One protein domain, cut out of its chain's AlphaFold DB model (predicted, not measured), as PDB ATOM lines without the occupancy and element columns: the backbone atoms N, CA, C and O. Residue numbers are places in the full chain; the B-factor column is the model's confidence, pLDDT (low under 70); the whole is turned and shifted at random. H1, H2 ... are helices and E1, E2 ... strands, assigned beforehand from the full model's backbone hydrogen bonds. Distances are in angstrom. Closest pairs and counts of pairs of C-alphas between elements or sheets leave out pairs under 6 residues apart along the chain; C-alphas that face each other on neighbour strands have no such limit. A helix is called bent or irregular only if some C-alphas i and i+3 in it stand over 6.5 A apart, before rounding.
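AT A GLANCE: This is residues 6 to 119 and 142 to 152 of the 326 residues of the protein "Hypothetical protein" of Timspurckia oligopyrenoides (UniProt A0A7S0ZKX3). Look for a small three-stranded parallel sheet, with helices H2 and H4 side by side and packing on its E2 side with their later residues. The longest axis runs from H1 at one end, where residues 10 to 17 stick out, past the sheet to H3 at the other end, with the short strands E4 and E5 beyond the ends of the sheet strands. The printed part has 125 residues, with four named helices and five named strands in the order H1 E1 H2 E2 H3 H4 E3 E4 E5; the sheet's order is E1 E3 E2, and the class is mixed, helices and strands. It is only just loose, close to compact, with a radius of gyration of the C-alphas of 16.7 A and spans of 48 by 34 by 28 A.

IN THESE COORDINATES: Find C-alpha 15 at (45.148, 91.295, 11.020); from there H1 runs to residue 23, 12.5 A. Next come E1, residues 28 to 32, 12.9 A, and H2, residues 44 to 52, 11.7 A. E2, residues 57 to 61, spans 13.3 A. H3 takes residues 70 to 76, 10.0 A. H4 begins at C-alpha 79, (73.512, 90.214, -21.981), and reaches residue 100, 32.2 A away; it is irregular, with C-alphas 80 and 83 7.6 A apart. E3, residues 109 to 114, spans 16.7 A, E4, residues 117 to 119, 6.8 A, and E5, residues 149 to 152, 10.2 A, ending at C-alpha 152, (46.295, 87.223, -30.674).

HOW THE PARTS SIT: Start at E3, the inner strand. It is parallel to E1 at 17 degrees, with N 31 and O 112 2.8 A apart, and parallel to E2 at 19 degrees, with N 60 and O 111 2.8 A apart, both within hydrogen-bond range. E1, H2, E2 form a split strand-helix-strand unit, two parallel strands with E3 between them, and its crossover is right-handed. E2, H3, H4, E3 form a strand-helix-strand unit joining parallel neighbours, and its crossover is left-handed. H2 only grazes the sheet with residues 50 to 52, and H4 only grazes it with residues 91 to 99. H2 and H4 touch, closest at the C-alphas of Ser 44 and Cys 87, 5.3 A, at a shallow tilt of 4 degrees, the same way. H3 and H4 touch only at the corner, closest at the C-alphas of Leu 76 and Lys 85, 5.2 A. H1 and H3 are not on the sheet. E4 and E5 pair with no named strand; their closest C-alphas, Thr 118 and Met 152, are 7.6 A apart. Every O i to N i+4 pair is within hydrogen-bond range in H1, H2 and H3; in H4, 16 of 18 are.

THE WHOLE: The two C-alphas farthest apart are those of Asn 15 and Arg 70, 48.6 A. Residues 120 to 141 are not printed, and C-alphas 119 and 142 stand 18.7 A apart across that cut. Of the links printed whole, E1 to H2 is long. Mean pLDDT of the printed part is 90.6; look at residues 101 to 106 for values under 70.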
ATOM      1  N   ASN A   6      49.857  80.163   9.282       91.44
ATOM      2  CA  ASN A   6      50.756  79.977  10.429       91.44
ATOM      3  C   ASN A   6      52.183  80.475  10.166       91.44
ATOM      4  O   ASN A   6      52.936  80.754  11.103       91.44
ATOM      5  N   GLU A   7      52.583  80.588   8.901       92.19
ATOM      6  CA  GLU A   7      53.833  81.249   8.540       92.19
ATOM      7  C   GLU A   7      53.620  82.761   8.408       92.19
ATOM      8  O   GLU A   7      54.412  83.553   8.921       92.19
ATOM      9  N   LEU A   8      52.510  83.172   7.784       93.69
ATOM     10  CA  LEU A   8      52.168  84.584   7.599       93.69
ATOM     11  C   LEU A   8      51.941  85.324   8.918       93.69
ATOM     12  O   LEU A   8      52.292  86.499   9.003       93.69
ATOM     13  N   ILE A   9      51.423  84.662   9.957       94.12
ATOM     14  CA  ILE A   9      51.212  85.280  11.275       94.12
ATOM     15  C   ILE A   9      52.508  85.847  11.867       94.12
ATOM     16  O   ILE A   9      52.457  86.828  12.596       94.12
ATOM     17  N   LYS A  10      53.675  85.299  11.502       93.75
ATOM     18  CA  LYS A  10      54.991  85.766  11.972       93.75
ATOM     19  C   LYS A  10      55.484  87.022  11.240       93.75
ATOM     20  O   LYS A  10      56.461  87.630  11.665       93.75
ATOM     21  N   SER A  11      54.835  87.407  10.140       95.88
ATOM     22  CA  SER A  11      55.151  88.616   9.366       95.88
ATOM     23  C   SER A  11      54.470  89.865   9.941       95.88
ATOM     24  O   SER A  11      53.827  89.813  10.990       95.88
ATOM     25  N   ASP A  12      54.566  90.994   9.238       96.44
ATOM     26  CA  ASP A  12      53.876  92.257   9.534       96.44
ATOM     27  C   ASP A  12      52.538  92.436   8.771       96.44
ATOM     28  O   ASP A  12      52.023  93.553   8.688       96.44
ATOM     29  N   ILE A  13      51.965  91.356   8.213       97.06
ATOM     30  CA  ILE A  13      50.647  91.355   7.542       97.06
ATOM     31  C   ILE A  13      49.544  92.006   8.407       97.06
ATOM     32  O   ILE A  13      49.526  91.865   9.627       97.06
ATOM     33  N   SER A  14      48.577  92.718   7.832       95.75
ATOM     34  CA  SER A  14      47.474  93.241   8.653       95.75
ATOM     35  C   SER A  14      46.627  92.101   9.239       95.75
ATOM     36  O   SER A  14      46.485  91.048   8.617       95.75
ATOM     37  N   ASN A  15      46.050  92.298  10.431       92.25
ATOM     38  CA  ASN A  15      45.148  91.295  11.020       92.25
ATOM     39  C   ASN A  15      43.939  91.051  10.112       92.25
ATOM     40  O   ASN A  15      43.621  89.903   9.841       92.25
ATOM     41  N   ALA A  16      43.365  92.122   9.553       93.75
ATOM     42  CA  ALA A  16      42.260  92.028   8.602       93.75
ATOM     43  C   ALA A  16      42.588  91.108   7.411       93.75
ATOM     44  O   ALA A  16      41.813  90.211   7.093       93.75
ATOM     45  N   ALA A  17      43.764  91.264   6.789       95.25
ATOM     46  CA  ALA A  17      44.165  90.400   5.679       95.25
ATOM     47  C   ALA A  17      44.489  88.970   6.135       95.25
ATOM     48  O   ALA A  17      44.217  88.017   5.409       95.25
ATOM     49  N   LEU A  18      45.084  88.801   7.320       94.81
ATOM     50  CA  LEU A  18      45.374  87.478   7.867       94.81
ATOM     51  C   LEU A  18      44.089  86.695   8.164       94.81
ATOM     52  O   LEU A  18      44.036  85.506   7.862       94.81
ATOM     53  N   ASP A  19      43.079  87.343   8.740       94.56
ATOM     54  CA  ASP A  19      41.807  86.709   9.080       94.56
ATOM     55  C   ASP A  19      41.036  86.313   7.819       94.56
ATOM     56  O   ASP A  19      40.601  85.167   7.723       94.56
ATOM     57  N   GLU A  20      41.017  87.173   6.798       95.56
ATOM     58  CA  GLU A  20      40.455  86.833   5.484       95.56
ATOM     59  C   GLU A  20      41.192  85.649   4.830       95.56
ATOM     60  O   GLU A  20      40.587  84.747   4.252       95.56
ATOM     61  N   LEU A  21      42.523  85.591   4.952       95.12
ATOM     62  CA  LEU A  21      43.306  84.468   4.430       95.12
ATOM     63  C   LEU A  21      43.072  83.160   5.197       95.12
ATOM     64  O   LEU A  21      43.221  82.097   4.594       95.12
ATOM     65  N   LYS A  22      42.713  83.210   6.488       93.94
ATOM     66  CA  LYS A  22      42.346  82.012   7.267       93.94
ATOM     67  C   LYS A  22      41.000  81.442   6.825       93.94
ATOM     68  O   LYS A  22      40.867  80.224   6.780       93.94
ATOM     69  N   SER A  23      40.027  82.296   6.501       94.06
ATOM     70  CA  SER A  23      38.719  81.879   5.970       94.06
ATOM     71  C   SER A  23      38.731  81.607   4.463       94.06
ATOM     72  O   SER A  23      37.753  81.099   3.918       94.06
ATOM     73  N   SER A  24      39.825  81.935   3.772       93.12
ATOM     74  CA  SER A  24      39.929  81.825   2.321       93.12
ATOM     75  C   SER A  24      39.886  80.377   1.822       93.12
ATOM     76  O   SER A  24      40.729  79.548   2.165       93.12
ATOM     77  N   GLY A  25      38.967  80.109   0.891       90.88
ATOM     78  CA  GLY A  25      38.885  78.849   0.143       90.88
ATOM     79  C   GLY A  25      39.814  78.760  -1.075       90.88
ATOM     80  O   GLY A  25      39.623  77.880  -1.912       90.88
ATOM     81  N   ILE A  26      40.787  79.667  -1.239       93.00
ATOM     82  CA  ILE A  26      41.672  79.670  -2.416       93.00
ATOM     83  C   ILE A  26      42.600  78.450  -2.381       93.00
ATOM     84  O   ILE A  26      43.515  78.374  -1.551       93.00
ATOM     85  N   GLN A  27      42.384  77.541  -3.335       91.88
ATOM     86  CA  GLN A  27      43.212  76.351  -3.561       91.88
ATOM     87  C   GLN A  27      44.139  76.495  -4.771       91.88
ATOM     88  O   GLN A  27      45.293  76.089  -4.710       91.88
ATOM     89  N   ASN A  28      43.663  77.124  -5.848       93.75
ATOM     90  CA  ASN A  28      44.390  77.220  -7.111       93.75
ATOM     91  C   ASN A  28      44.647  78.684  -7.458       93.75
ATOM     92  O   ASN A  28      43.722  79.499  -7.466       93.75
ATOM     93  N   VAL A  29      45.901  79.017  -7.751       95.88
ATOM     94  CA  VAL A  29      46.304  80.341  -8.229       95.88
ATOM     95  C   VAL A  29      46.839  80.211  -9.643       95.88
ATOM     96  O   VAL A  29      47.753  79.440  -9.903       95.88
ATOM     97  N   HIS A  30      46.288  80.995 -10.561       96.38
ATOM     98  CA  HIS A  30      46.725  81.016 -11.951       96.38
ATOM     99  C   HIS A  30      47.480  82.316 -12.234       96.38
ATOM    100  O   HIS A  30      47.003  83.402 -11.904       96.38
ATOM    101  N   VAL A  31      48.658  82.204 -12.845       96.25
ATOM    102  CA  VAL A  31      49.489  83.332 -13.270       96.25
ATOM    103  C   VAL A  31      49.484  83.378 -14.789       96.25
ATOM    104  O   VAL A  31      49.982  82.461 -15.439       96.25
ATOM    105  N   PHE A  32      48.925  84.449 -15.349       96.12
ATOM    106  CA  PHE A  32      48.767  84.621 -16.790       96.12
ATOM    107  C   PHE A  32      49.754  85.658 -17.331       96.12
ATOM    108  O   PHE A  32      49.827  86.783 -16.835       96.12
ATOM    109  N   GLY A  33      50.499  85.288 -18.370       95.44
ATOM    110  CA  GLY A  33      51.406  86.165 -19.099       95.44
ATOM    111  C   GLY A  33      51.003  86.281 -20.565       95.44
ATOM    112  O   GLY A  33      50.891  85.280 -21.266       95.44
ATOM    113  N   ARG A  34      50.859  87.510 -21.073       95.62
ATOM    114  CA  ARG A  34      50.567  87.736 -22.502       95.62
ATOM    115  C   ARG A  34      51.696  87.302 -23.439       95.62
ATOM    116  O   ARG A  34      51.429  86.962 -24.583       95.62
ATOM    117  N   ARG A  35      52.945  87.307 -22.962       95.06
ATOM    118  CA  ARG A  35      54.136  86.838 -23.697       95.06
ATOM    119  C   ARG A  35      54.624  85.490 -23.156       95.06
ATOM    120  O   ARG A  35      53.972  84.911 -22.291       95.06
ATOM    121  N   GLY A  36      55.736  84.990 -23.689       94.56
ATOM    122  CA  GLY A  36      56.368  83.747 -23.263       94.56
ATOM    123  C   GLY A  36      57.179  83.876 -21.964       94.56
ATOM    124  O   GLY A  36      57.387  84.985 -21.457       94.56
ATOM    125  N   PRO A  37      57.676  82.743 -21.436       94.62
ATOM    126  CA  PRO A  37      58.501  82.711 -20.228       94.62
ATOM    127  C   PRO A  37      59.845  83.440 -20.401       94.62
ATOM    128  O   PRO A  37      60.364  83.990 -19.431       94.62
ATOM    129  N   ALA A  38      60.373  83.518 -21.629       92.88
ATOM    130  CA  ALA A  38      61.584  84.277 -21.945       92.88
ATOM    131  C   ALA A  38      61.421  85.788 -21.680       92.88
ATOM    132  O   ALA A  38      62.354  86.450 -21.228       92.88
ATOM    133  N   GLN A  39      60.215  86.338 -21.857       93.00
ATOM    134  CA  GLN A  39      59.940  87.769 -21.680       93.00
ATOM    135  C   GLN A  39      59.377  88.137 -20.296       93.00
ATOM    136  O   GLN A  39      58.934  89.276 -20.093       93.00
ATOM    137  N   ALA A  40      59.337  87.190 -19.356       92.69
ATOM    138  CA  ALA A  40      58.780  87.417 -18.028       92.69
ATOM    139  C   ALA A  40      59.646  88.371 -17.182       92.69
ATOM    140  O   ALA A  40      60.865  88.432 -17.330       92.69
ATOM    141  N   THR A  41      59.015  89.142 -16.293       90.19
ATOM    142  CA  THR A  41      59.642  90.289 -15.603       90.19
ATOM    143  C   THR A  41      59.973  90.042 -14.129       90.19
ATOM    144  O   THR A  41      60.425  90.952 -13.436       90.19
ATOM    145  N   TRP A  42      59.767  88.825 -13.625       91.44
ATOM    146  CA  TRP A  42      60.172  88.438 -12.273       91.44
ATOM    147  C   TRP A  42      61.692  88.320 -12.140       91.44
ATOM    148  O   TRP A  42      62.403  88.031 -13.107       91.44
ATOM    149  N   THR A  43      62.203  88.471 -10.915       92.12
ATOM    150  CA  THR A  43      63.608  88.163 -10.633       92.12
ATOM    151  C   THR A  43      63.770  86.712 -10.184       92.12
ATOM    152  O   THR A  43      62.848  86.055  -9.694       92.12
ATOM    153  N   SER A  44      64.994  86.201 -10.324       93.69
ATOM    154  CA  SER A  44      65.316  84.820  -9.959       93.69
ATOM    155  C   SER A  44      65.106  84.511  -8.473       93.69
ATOM    156  O   SER A  44      64.963  83.342  -8.114       93.69
ATOM    157  N   LYS A  45      65.122  85.522  -7.589       94.19
ATOM    158  CA  LYS A  45      64.937  85.318  -6.149       94.19
ATOM    159  C   LYS A  45      63.480  84.993  -5.836       94.19
ATOM    160  O   LYS A  45      63.233  83.948  -5.236       94.19
ATOM    161  N   GLU A  46      62.549  85.841  -6.269       94.31
ATOM    162  CA  GLU A  46      61.118  85.655  -6.012       94.31
ATOM    163  C   GLU A  46      60.607  84.395  -6.713       94.31
ATOM    164  O   GLU A  46      59.893  83.604  -6.103       94.31
ATOM    165  N   LEU A  47      61.045  84.146  -7.953       96.19
ATOM    166  CA  LEU A  47      60.665  82.934  -8.675       96.19
ATOM    167  C   LEU A  47      61.156  81.667  -7.960       96.19
ATOM    168  O   LEU A  47      60.396  80.723  -7.788       96.19
ATOM    169  N   ARG A  48      62.405  81.638  -7.475       96.25
ATOM    170  CA  ARG A  48      62.918  80.481  -6.723       96.25
ATOM    171  C   ARG A  48      62.152  80.253  -5.421       96.25
ATOM    172  O   ARG A  48      61.937  79.108  -5.039       96.25
ATOM    173  N   GLU A  49      61.778  81.326  -4.729       95.00
ATOM    174  CA  GLU A  49      60.948  81.219  -3.531       95.00
ATOM    175  C   GLU A  49      59.593  80.588  -3.860       95.00
ATOM    176  O   GLU A  49      59.205  79.614  -3.218       95.00
ATOM    177  N   LEU A  50      58.943  81.067  -4.921       94.00
ATOM    178  CA  LEU A  50      57.652  80.571  -5.387       94.00
ATOM    179  C   LEU A  50      57.691  79.093  -5.804       94.00
ATOM    180  O   LEU A  50      56.798  78.338  -5.438       94.00
ATOM    181  N   LEU A  51      58.718  78.686  -6.555       93.94
ATOM    182  CA  LEU A  51      58.804  77.343  -7.138       93.94
ATOM    183  C   LEU A  51      59.273  76.262  -6.153       93.94
ATOM    184  O   LEU A  51      58.923  75.093  -6.326       93.94
ATOM    185  N   TYR A  52      60.094  76.628  -5.162       93.31
ATOM    186  CA  TYR A  52      60.828  75.644  -4.353       93.31
ATOM    187  C   TYR A  52      60.747  75.854  -2.840       93.31
ATOM    188  O   TYR A  52      61.127  74.952  -2.098       93.31
ATOM    189  N   LYS A  53      60.317  77.025  -2.348       92.94
ATOM    190  CA  LYS A  53      60.347  77.326  -0.904       92.94
ATOM    191  C   LYS A  53      58.984  77.361  -0.235       92.94
ATOM    192  O   LYS A  53      58.946  77.363   0.991       92.94
ATOM    193  N   ILE A  54      57.892  77.406  -0.994       91.94
ATOM    194  CA  ILE A  54      56.553  77.340  -0.409       91.94
ATOM    195  C   ILE A  54      56.203  75.861  -0.199       91.94
ATOM    196  O   ILE A  54      56.050  75.134  -1.182       91.94
ATOM    197  N   PRO A  55      56.107  75.384   1.054       88.69
ATOM    198  CA  PRO A  55      55.787  73.989   1.320       88.69
ATOM    199  C   PRO A  55      54.341  73.685   0.922       88.69
ATOM    200  O   PRO A  55      53.475  74.555   0.993       88.69
ATOM    201  N   ASN A  56      54.070  72.427   0.568       87.19
ATOM    202  CA  ASN A  56      52.720  71.919   0.288       87.19
ATOM    203  C   ASN A  56      51.970  72.666  -0.832       87.19
ATOM    204  O   ASN A  56      50.740  72.717  -0.823       87.19
ATOM    205  N   VAL A  57      52.708  73.227  -1.794       91.12
ATOM    206  CA  VAL A  57      52.150  73.853  -2.993       91.12
ATOM    207  C   VAL A  57      52.726  73.181  -4.229       91.12
ATOM    208  O   VAL A  57      53.945  73.129  -4.400       91.12
ATOM    209  N   ASP A  58      51.849  72.689  -5.094       91.38
ATOM    210  CA  ASP A  58      52.240  72.111  -6.373       91.38
ATOM    211  C   ASP A  58      52.336  73.204  -7.445       91.38
ATOM    212  O   ASP A  58      51.567  74.168  -7.464       91.38
ATOM    213  N   VAL A  59      53.295  73.060  -8.358       92.38
ATOM    214  CA  VAL A  59      53.502  74.005  -9.459       92.38
ATOM    215  C   VAL A  59      53.232  73.315 -10.786       92.38
ATOM    216  O   VAL A  59      53.842  72.294 -11.101       92.38
ATOM    217  N   MET A  60      52.339  73.906 -11.573       91.44
ATOM    218  CA  MET A  60      51.895  73.406 -12.867       91.44
ATOM    219  C   MET A  60      52.359  74.346 -13.978       91.44
ATOM    220  O   MET A  60      52.164  75.562 -13.910       91.44
ATOM    221  N   ILE A  61      52.979  73.774 -15.006       91.38
ATOM    222  CA  ILE A  61      53.503  74.496 -16.165       91.38
ATOM    223  C   ILE A  61      53.135  73.687 -17.409       91.38
ATOM    224  O   ILE A  61      53.428  72.492 -17.468       91.38
ATOM    225  N   ASP A  62      52.478  74.323 -18.381       87.00
ATOM    226  CA  ASP A  62      52.118  73.679 -19.647       87.00
ATOM    227  C   ASP A  62      53.377  73.419 -20.492       87.00
ATOM    228  O   ASP A  62      54.245  74.281 -20.650       87.00
ATOM    229  N   GLU A  63      53.473  72.225 -21.074       88.75
ATOM    230  CA  GLU A  63      54.574  71.846 -21.963       88.75
ATOM    231  C   GLU A  63      54.694  72.769 -23.181       88.75
ATOM    232  O   GLU A  63      55.800  73.066 -23.634       88.75
ATOM    233  N   ASN A  64      53.572  73.246 -23.720       87.81
ATOM    234  CA  ASN A  64      53.578  74.140 -24.874       87.81
ATOM    235  C   ASN A  64      54.132  75.526 -24.537       87.81
ATOM    236  O   ASN A  64      54.669  76.199 -25.420       87.81
ATOM    237  N   ASP A  65      54.064  75.930 -23.269       88.56
ATOM    238  CA  ASP A  65      54.631  77.193 -22.816       88.56
ATOM    239  C   ASP A  65      56.154  77.121 -22.658       88.56
ATOM    240  O   ASP A  65      56.828  78.143 -22.792       88.56
ATOM    241  N   MET A  66      56.707  75.923 -22.434       92.56
ATOM    242  CA  MET A  66      58.154  75.691 -22.331       92.56
ATOM    243  C   MET A  66      58.853  75.551 -23.688       92.56
ATOM    244  O   MET A  66      60.081  75.560 -23.748       92.56
ATOM    245  N   LYS A  67      58.095  75.455 -24.786       91.56
ATOM    246  CA  LYS A  67      58.642  75.464 -26.149       91.56
ATOM    247  C   LYS A  67      59.001  76.895 -26.550       91.56
ATOM    248  O   LYS A  67      58.119  77.735 -26.781       91.56
ATOM    249  N   LEU A  68      60.302  77.153 -26.636       92.06
ATOM    250  CA  LEU A  68      60.850  78.400 -27.155       92.06
ATOM    251  C   LEU A  68      60.896  78.369 -28.683       92.06
ATOM    252  O   LEU A  68      61.137  77.331 -29.297       92.06
ATOM    253  N   SER A  69      60.629  79.515 -29.303       91.31
ATOM    254  CA  SER A  69      61.002  79.730 -30.698       91.31
ATOM    255  C   SER A  69      62.489  80.071 -30.786       91.31
ATOM    256  O   SER A  69      63.086  80.523 -29.811       91.31
ATOM    257  N   ARG A  70      63.070  79.957 -31.984       91.88
ATOM    258  CA  ARG A  70      64.445  80.405 -32.243       91.88
ATOM    259  C   ARG A  70      64.685  81.855 -31.795       91.88
ATOM    260  O   ARG A  70      65.738  82.160 -31.257       91.88
ATOM    261  N   MET A  71      63.702  82.735 -31.992       91.00
ATOM    262  CA  MET A  71      63.817  84.141 -31.591       91.00
ATOM    263  C   MET A  71      63.829  84.308 -30.068       91.00
ATOM    264  O   MET A  71      64.566  85.143 -29.556       91.00
ATOM    265  N   ASP A  72      63.061  83.488 -29.341       92.06
ATOM    266  CA  ASP A  72      63.075  83.506 -27.876       92.06
ATOM    267  C   ASP A  72      64.425  83.016 -27.329       92.06
ATOM    268  O   ASP A  72      64.928  83.569 -26.354       92.06
ATOM    269  N   GLU A  73      65.014  81.990 -27.952       93.31
ATOM    270  CA  GLU A  73      66.348  81.490 -27.597       93.31
ATOM    271  C   GLU A  73      67.419  82.560 -27.834       93.31
ATOM    272  O   GLU A  73      68.184  82.864 -26.923       93.31
ATOM    273  N   GLU A  74      67.422  83.186 -29.014       90.94
ATOM    274  CA  GLU A  74      68.336  84.283 -29.348       90.94
ATOM    275  C   GLU A  74      68.146  85.491 -28.402       90.94
ATOM    276  O   GLU A  74      69.131  86.056 -27.930       90.94
ATOM    277  N   GLU A  75      66.904  85.843 -28.027       90.75
ATOM    278  CA  GLU A  75      66.630  86.900 -27.038       90.75
ATOM    279  C   GLU A  75      67.237  86.567 -25.665       90.75
ATOM    280  O   GLU A  75      67.780  87.450 -25.001       90.75
ATOM    281  N   LEU A  76      67.173  85.311 -25.218       92.81
ATOM    282  CA  LEU A  76      67.733  84.901 -23.926       92.81
ATOM    283  C   LEU A  76      69.267  84.942 -23.882       92.81
ATOM    284  O   LEU A  76      69.826  85.018 -22.784       92.81
ATOM    285  N   GLU A  77      69.942  84.911 -25.031       93.44
ATOM    286  CA  GLU A  77      71.400  85.046 -25.117       93.44
ATOM    287  C   GLU A  77      71.894  86.494 -24.996       93.44
ATOM    288  O   GLU A  77      73.087  86.714 -24.774       93.44
ATOM    289  N   LEU A  78      71.001  87.485 -25.073       90.50
ATOM    290  CA  LEU A  78      71.354  88.888 -24.864       90.50
ATOM    291  C   LEU A  78      71.846  89.134 -23.430       90.50
ATOM    292  O   LEU A  78      71.281  88.627 -22.452       90.50
ATOM    293  N   GLU A  79      72.881  89.963 -23.281       89.38
ATOM    294  CA  GLU A  79      73.512  90.214 -21.981       89.38
ATOM    295  C   GLU A  79      72.526  90.845 -20.985       89.38
ATOM    296  O   GLU A  79      72.427  90.414 -19.828       89.38
ATOM    297  N   GLU A  80      71.704  91.788 -21.448       87.88
ATOM    298  CA  GLU A  80      70.651  92.416 -20.653       87.88
ATOM    299  C   GLU A  80      69.531  91.441 -20.239       87.88
ATOM    300  O   GLU A  80      68.794  91.709 -19.286       87.88
ATOM    301  N   LYS A  81      69.425  90.274 -20.892       90.56
ATOM    302  CA  LYS A  81      68.439  89.215 -20.608       90.56
ATOM    303  C   LYS A  81      68.994  88.093 -19.733       90.56
ATOM    304  O   LYS A  81      68.304  87.108 -19.469       90.56
ATOM    305  N   ARG A  82      70.186  88.256 -19.151       93.12
ATOM    306  CA  ARG A  82      70.791  87.259 -18.250       93.12
ATOM    307  C   ARG A  82      69.884  86.840 -17.083       93.12
ATOM    308  O   ARG A  82      69.922  85.683 -16.657       93.12
ATOM    309  N   VAL A  83      69.094  87.761 -16.523       93.00
ATOM    310  CA  VAL A  83      68.130  87.433 -15.450       93.00
ATOM    311  C   VAL A  83      66.978  86.598 -16.003       93.00
ATOM    312  O   VAL A  83      66.646  85.575 -15.408       93.00
ATOM    313  N   ASN A  84      66.431  86.981 -17.158       94.56
ATOM    314  CA  ASN A  84      65.386  86.245 -17.866       94.56
ATOM    315  C   ASN A  84      65.817  84.811 -18.174       94.56
ATOM    316  O   ASN A  84      65.082  83.884 -17.845       94.56
ATOM    317  N   LYS A  85      67.037  84.618 -18.687       95.50
ATOM    318  CA  LYS A  85      67.598  83.290 -18.976       95.50
ATOM    319  C   LYS A  85      67.650  82.405 -17.731       95.50
ATOM    320  O   LYS A  85      67.219  81.256 -17.761       95.50
ATOM    321  N   LYS A  86      68.097  82.956 -16.596       96.50
ATOM    322  CA  LYS A  86      68.079  82.239 -15.306       96.50
ATOM    323  C   LYS A  86      66.659  81.895 -14.851       96.50
ATOM    324  O   LYS A  86      66.442  80.808 -14.330       96.50
ATOM    325  N   CYS A  87      65.710  82.816 -15.001       96.75
ATOM    326  CA  CYS A  87      64.315  82.584 -14.627       96.75
ATOM    327  C   CYS A  87      63.654  81.519 -15.512       96.75
ATOM    328  O   CYS A  87      62.945  80.661 -14.992       96.75
ATOM    329  N   PHE A  88      63.925  81.540 -16.819       96.62
ATOM    330  CA  PHE A  88      63.481  80.507 -17.747       96.62
ATOM    331  C   PHE A  88      64.014  79.131 -17.333       96.62
ATOM    332  O   PHE A  88      63.222  78.208 -17.176       96.62
ATOM    333  N   GLN A  89      65.318  79.018 -17.049       96.50
ATOM    334  CA  GLN A  89      65.905  77.754 -16.600       96.50
ATOM    335  C   GLN A  89      65.229  77.224 -15.326       96.50
ATOM    336  O   GLN A  89      64.884  76.053 -15.265       96.50
ATOM    337  N   LEU A  90      64.958  78.088 -14.337       96.62
ATOM    338  CA  LEU A  90      64.268  77.681 -13.104       96.62
ATOM    339  C   LEU A  90      62.862  77.115 -13.358       96.62
ATOM    340  O   LEU A  90      62.468  76.167 -12.677       96.62
ATOM    341  N   LEU A  91      62.108  77.705 -14.295       96.00
ATOM    342  CA  LEU A  91      60.793  77.200 -14.708       96.00
ATOM    343  C   LEU A  91      60.917  75.872 -15.449       96.00
ATOM    344  O   LEU A  91      60.160  74.951 -15.160       96.00
ATOM    345  N   TYR A  92      61.879  75.774 -16.367       95.50
ATOM    346  CA  TYR A  92      62.120  74.565 -17.143       95.50
ATOM    347  C   TYR A  92      62.510  73.388 -16.241       95.50
ATOM    348  O   TYR A  92      61.907  72.321 -16.330       95.50
ATOM    349  N   ASP A  93      63.435  73.602 -15.301       95.00
ATOM    350  CA  ASP A  93      63.835  72.602 -14.307       95.00
ATOM    351  C   ASP A  93      62.623  72.133 -13.487       95.00
ATOM    352  O   ASP A  93      62.416  70.930 -13.309       95.00
ATOM    353  N   LYS A  94      61.766  73.073 -13.053       94.25
ATOM    354  CA  LYS A  94      60.560  72.737 -12.285       94.25
ATOM    355  C   LYS A  94      59.549  71.941 -13.107       94.25
ATOM    356  O   LYS A  94      58.902  71.040 -12.577       94.25
ATOM    357  N   TYR A  95      59.410  72.270 -14.386       93.62
ATOM    358  CA  TYR A  95      58.561  71.547 -15.328       93.62
ATOM    359  C   TYR A  95      59.031  70.094 -15.531       93.62
ATOM    360  O   TYR A  95      58.214  69.173 -15.547       93.62
ATOM    361  N   ILE A  96      60.342  69.857 -15.630       92.38
ATOM    362  CA  ILE A  96      60.890  68.495 -15.728       92.38
ATOM    363  C   ILE A  96      60.674  67.715 -14.419       92.38
ATOM    364  O   ILE A  96      60.268  66.548 -14.443       92.38
ATOM    365  N   GLU A  97      60.883  68.357 -13.266       89.75
ATOM    366  CA  GLU A  97      60.616  67.769 -11.947       89.75
ATOM    367  C   GLU A  97      59.136  67.371 -11.784       89.75
ATOM    368  O   GLU A  97      58.828  66.285 -11.292       89.75
ATOM    369  N   SER A  98      58.199  68.212 -12.231       83.56
ATOM    370  CA  SER A  98      56.766  67.920 -12.104       83.56
ATOM    371  C   SER A  98      56.293  66.802 -13.037       83.56
ATOM    372  O   SER A  98      55.431  66.018 -12.646       83.56
ATOM    373  N   LYS A  99      56.891  66.656 -14.231       80.69
ATOM    374  CA  LYS A  99      56.620  65.517 -15.129       80.69
ATOM    375  C   LYS A  99      57.100  64.179 -14.568       80.69
ATOM    376  O   LYS A  99      56.479  63.152 -14.831       80.69
ATOM    377  N   THR A 100      58.207  64.177 -13.830       73.38
ATOM    378  CA  THR A 100      58.795  62.950 -13.265       73.38
ATOM    379  C   THR A 100      58.096  62.505 -11.979       73.38
ATOM    380  O   THR A 100      57.926  61.308 -11.758       73.38
ATOM    381  N   ASN A 101      57.590  63.449 -11.185       64.75
ATOM    382  CA  ASN A 101      56.820  63.193  -9.966       64.75
ATOM    383  C   ASN A 101      55.308  63.098 -10.241       64.75
ATOM    384  O   ASN A 101      54.513  63.804  -9.620       64.75
ATOM    385  N   ALA A 102      54.908  62.230 -11.180       53.19
ATOM    386  CA  ALA A 102      53.522  62.036 -11.616       53.19
ATOM    387  C   ALA A 102      52.632  61.400 -10.524       53.19
ATOM    388  O   ALA A 102      52.228  60.242 -10.598       53.19
ATOM    389  N   GLY A 103      52.316  62.180  -9.497       55.22
ATOM    390  CA  GLY A 103      51.301  61.905  -8.493       55.22
ATOM    391  C   GLY A 103      50.648  63.225  -8.120       55.22
ATOM    392  O   GLY A 103      51.124  63.916  -7.224       55.22
ATOM    393  N   LEU A 104      49.589  63.602  -8.843       53.91
ATOM    394  CA  LEU A 104      48.766  64.761  -8.500       53.91
ATOM    395  C   LEU A 104      48.152  64.505  -7.124       53.91
ATOM    396  O   LEU A 104      47.261  63.667  -6.988       53.91
ATOM    397  N   ASN A 105      48.636  65.202  -6.101       57.09
ATOM    398  CA  ASN A 105      47.984  65.180  -4.805       57.09
ATOM    399  C   ASN A 105      46.898  66.261  -4.820       57.09
ATOM    400  O   ASN A 105      47.192  67.443  -4.655       57.09
ATOM    401  N   CYS A 106      45.650  65.851  -5.063       57.84
ATOM    402  CA  CYS A 106      44.500  66.753  -5.176       57.84
ATOM    403  C   CYS A 106      44.221  67.579  -3.913       57.84
ATOM    404  O   CYS A 106      43.457  68.538  -3.982       57.84
ATOM    405  N   ASP A 107      44.848  67.232  -2.787       70.50
ATOM    406  CA  ASP A 107      44.634  67.889  -1.501       70.50
ATOM    407  C   ASP A 107      45.579  69.083  -1.273       70.50
ATOM    408  O   ASP A 107      45.455  69.797  -0.276       70.50
ATOM    409  N   LYS A 108      46.537  69.321  -2.180       83.56
ATOM    410  CA  LYS A 108      47.470  70.452  -2.089       83.56
ATOM    411  C   LYS A 108      46.966  71.676  -2.845       83.56
ATOM    412  O   LYS A 108      46.331  71.580  -3.894       83.56
ATOM    413  N   LYS A 109      47.355  72.855  -2.352       92.25
ATOM    414  CA  LYS A 109      47.220  74.100  -3.118       92.25
ATOM    415  C   LYS A 109      48.111  74.049  -4.357       92.25
ATOM    416  O   LYS A 109      49.163  73.414  -4.334       92.25
ATOM    417  N   SER A 110      47.737  74.772  -5.408       93.12
ATOM    418  CA  SER A 110      48.507  74.803  -6.649       93.12
ATOM    419  C   SER A 110      48.734  76.207  -7.205       93.12
ATOM    420  O   SER A 110      47.957  77.139  -6.967       93.12
ATOM    421  N   ILE A 111      49.821  76.345  -7.963       95.06
ATOM    422  CA  ILE A 111      50.113  77.506  -8.801       95.06
ATOM    423  C   ILE A 111      50.280  77.029 -10.238       95.06
ATOM    424  O   ILE A 111      51.174  76.236 -10.520       95.06
ATOM    425  N   ALA A 112      49.466  77.546 -11.150       94.50
ATOM    426  CA  ALA A 112      49.555  77.245 -12.571       94.50
ATOM    427  C   ALA A 112      50.039  78.465 -13.359       94.50
ATOM    428  O   ALA A 112      49.460  79.546 -13.247       94.50
ATOM    429  N   PHE A 113      51.072  78.291 -14.180       95.62
ATOM    430  CA  PHE A 113      51.553  79.323 -15.096       95.62
ATOM    431  C   PHE A 113      50.977  79.105 -16.493       95.62
ATOM    432  O   PHE A 113      51.023  77.994 -17.011       95.62
ATOM    433  N   HIS A 114      50.463  80.181 -17.084       95.75
ATOM    434  CA  HIS A 114      49.881  80.208 -18.424       95.75
ATOM    435  C   HIS A 114      50.527  81.348 -19.201       95.75
ATOM    436  O   HIS A 114      50.359  82.517 -18.848       95.75
ATOM    437  N   PHE A 115      51.272  81.030 -20.251       96.56
ATOM    438  CA  PHE A 115      51.937  82.021 -21.090       96.56
ATOM    439  C   PHE A 115      51.229  82.186 -22.433       96.56
ATOM    440  O   PHE A 115      50.354  81.408 -22.814       96.56
ATOM    441  N   LYS A 116      51.609  83.248 -23.153       96.38
ATOM    442  CA  LYS A 116      51.075  83.581 -24.478       96.38
ATOM    443  C   LYS A 116      49.537  83.635 -24.473       96.38
ATOM    444  O   LYS A 116      48.892  83.090 -25.365       96.38
ATOM    445  N   VAL A 117      48.947  84.275 -23.461       96.81
ATOM    446  CA  VAL A 117      47.487  84.415 -23.314       96.81
ATOM    447  C   VAL A 117      47.070  85.820 -22.885       96.81
ATOM    448  O   VAL A 117      47.671  86.411 -21.990       96.81
ATOM    449  N   THR A 118      46.018  86.356 -23.503       96.38
ATOM    450  CA  THR A 118      45.434  87.671 -23.175       96.38
ATOM    451  C   THR A 118      43.984  87.489 -22.727       96.38
ATOM    452  O   THR A 118      43.243  86.826 -23.450       96.38
ATOM    453  N   PRO A 119      43.539  88.041 -21.582       96.75
ATOM    454  CA  PRO A 119      42.128  87.989 -21.202       96.75
ATOM    455  C   PRO A 119      41.287  88.805 -22.193       96.75
ATOM    456  O   PRO A 119      41.641  89.941 -22.502       96.75
ATOM    457  N   LYS A 142      55.544  88.263 -32.355       91.25
ATOM    458  CA  LYS A 142      56.045  88.797 -33.629       91.25
ATOM    459  C   LYS A 142      56.941  90.009 -33.401       91.25
ATOM    460  O   LYS A 142      56.891  90.628 -32.342       91.25
ATOM    461  N   GLY A 143      57.701  90.387 -34.422       87.62
ATOM    462  CA  GLY A 143      58.643  91.506 -34.375       87.62
ATOM    463  C   GLY A 143      60.072  91.033 -34.152       87.62
ATOM    464  O   GLY A 143      60.323  89.836 -34.123       87.62
ATOM    465  N   GLU A 144      60.998  91.977 -34.036       84.94
ATOM    466  CA  GLU A 144      62.436  91.706 -33.960       84.94
ATOM    467  C   GLU A 144      62.883  91.216 -32.576       84.94
ATOM    468  O   GLU A 144      62.188  91.391 -31.567       84.94
ATOM    469  N   MET A 145      64.078  90.621 -32.531       79.38
ATOM    470  CA  MET A 145      64.728  90.166 -31.302       79.38
ATOM    471  C   MET A 145      64.785  91.297 -30.262       79.38
ATOM    472  O   MET A 145      65.136  92.435 -30.569       79.38
ATOM    473  N   GLY A 146      64.393  90.995 -29.022       75.31
ATOM    474  CA  GLY A 146      64.344  91.971 -27.925       75.31
ATOM    475  C   GLY A 146      63.167  92.959 -27.978       75.31
ATOM    476  O   GLY A 146      62.874  93.605 -26.970       75.31
ATOM    477  N   GLN A 147      62.440  93.034 -29.099       84.06
ATOM    478  CA  GLN A 147      61.267  93.899 -29.290       84.06
ATOM    479  C   GLN A 147      59.987  93.120 -29.627       84.06
ATOM    480  O   GLN A 147      58.987  93.709 -30.049       84.06
ATOM    481  N   GLN A 148      59.988  91.803 -29.403       88.88
ATOM    482  CA  GLN A 148      58.843  90.934 -29.658       88.88
ATOM    483  C   GLN A 148      57.567  91.436 -28.959       88.88
ATOM    484  O   GLN A 148      57.504  91.629 -27.733       88.88
ATOM    485  N   LYS A 149      56.512  91.601 -29.760       91.25
ATOM    486  CA  LYS A 149      55.162  91.981 -29.342       91.25
ATOM    487  C   LYS A 149      54.245  90.768 -29.355       91.25
ATOM    488  O   LYS A 149      54.399  89.854 -30.157       91.25
ATOM    489  N   SER A 150      53.291  90.778 -28.432       94.38
ATOM    490  CA  SER A 150      52.244  89.764 -28.349       94.38
ATOM    491  C   SER A 150      51.093  90.125 -29.275       94.38
ATOM    492  O   SER A 150      50.551  91.221 -29.157       94.38
ATOM    493  N   GLU A 151      50.671  89.180 -30.107       95.75
ATOM    494  CA  GLU A 151      49.505  89.299 -30.981       95.75
ATOM    495  C   GLU A 151      48.590  88.087 -30.803       95.75
ATOM    496  O   GLU A 151      49.071  86.956 -30.736       95.75
ATOM    497  N   MET A 152      47.276  88.310 -30.733       97.19
ATOM    498  CA  MET A 152      46.295  87.223 -30.674       97.19
ATOM    499  C   MET A 152      46.299  86.441 -31.989       97.19
ATOM    500  O   MET A 152      46.400  87.021 -33.072       97.19
TER     501      MET A 152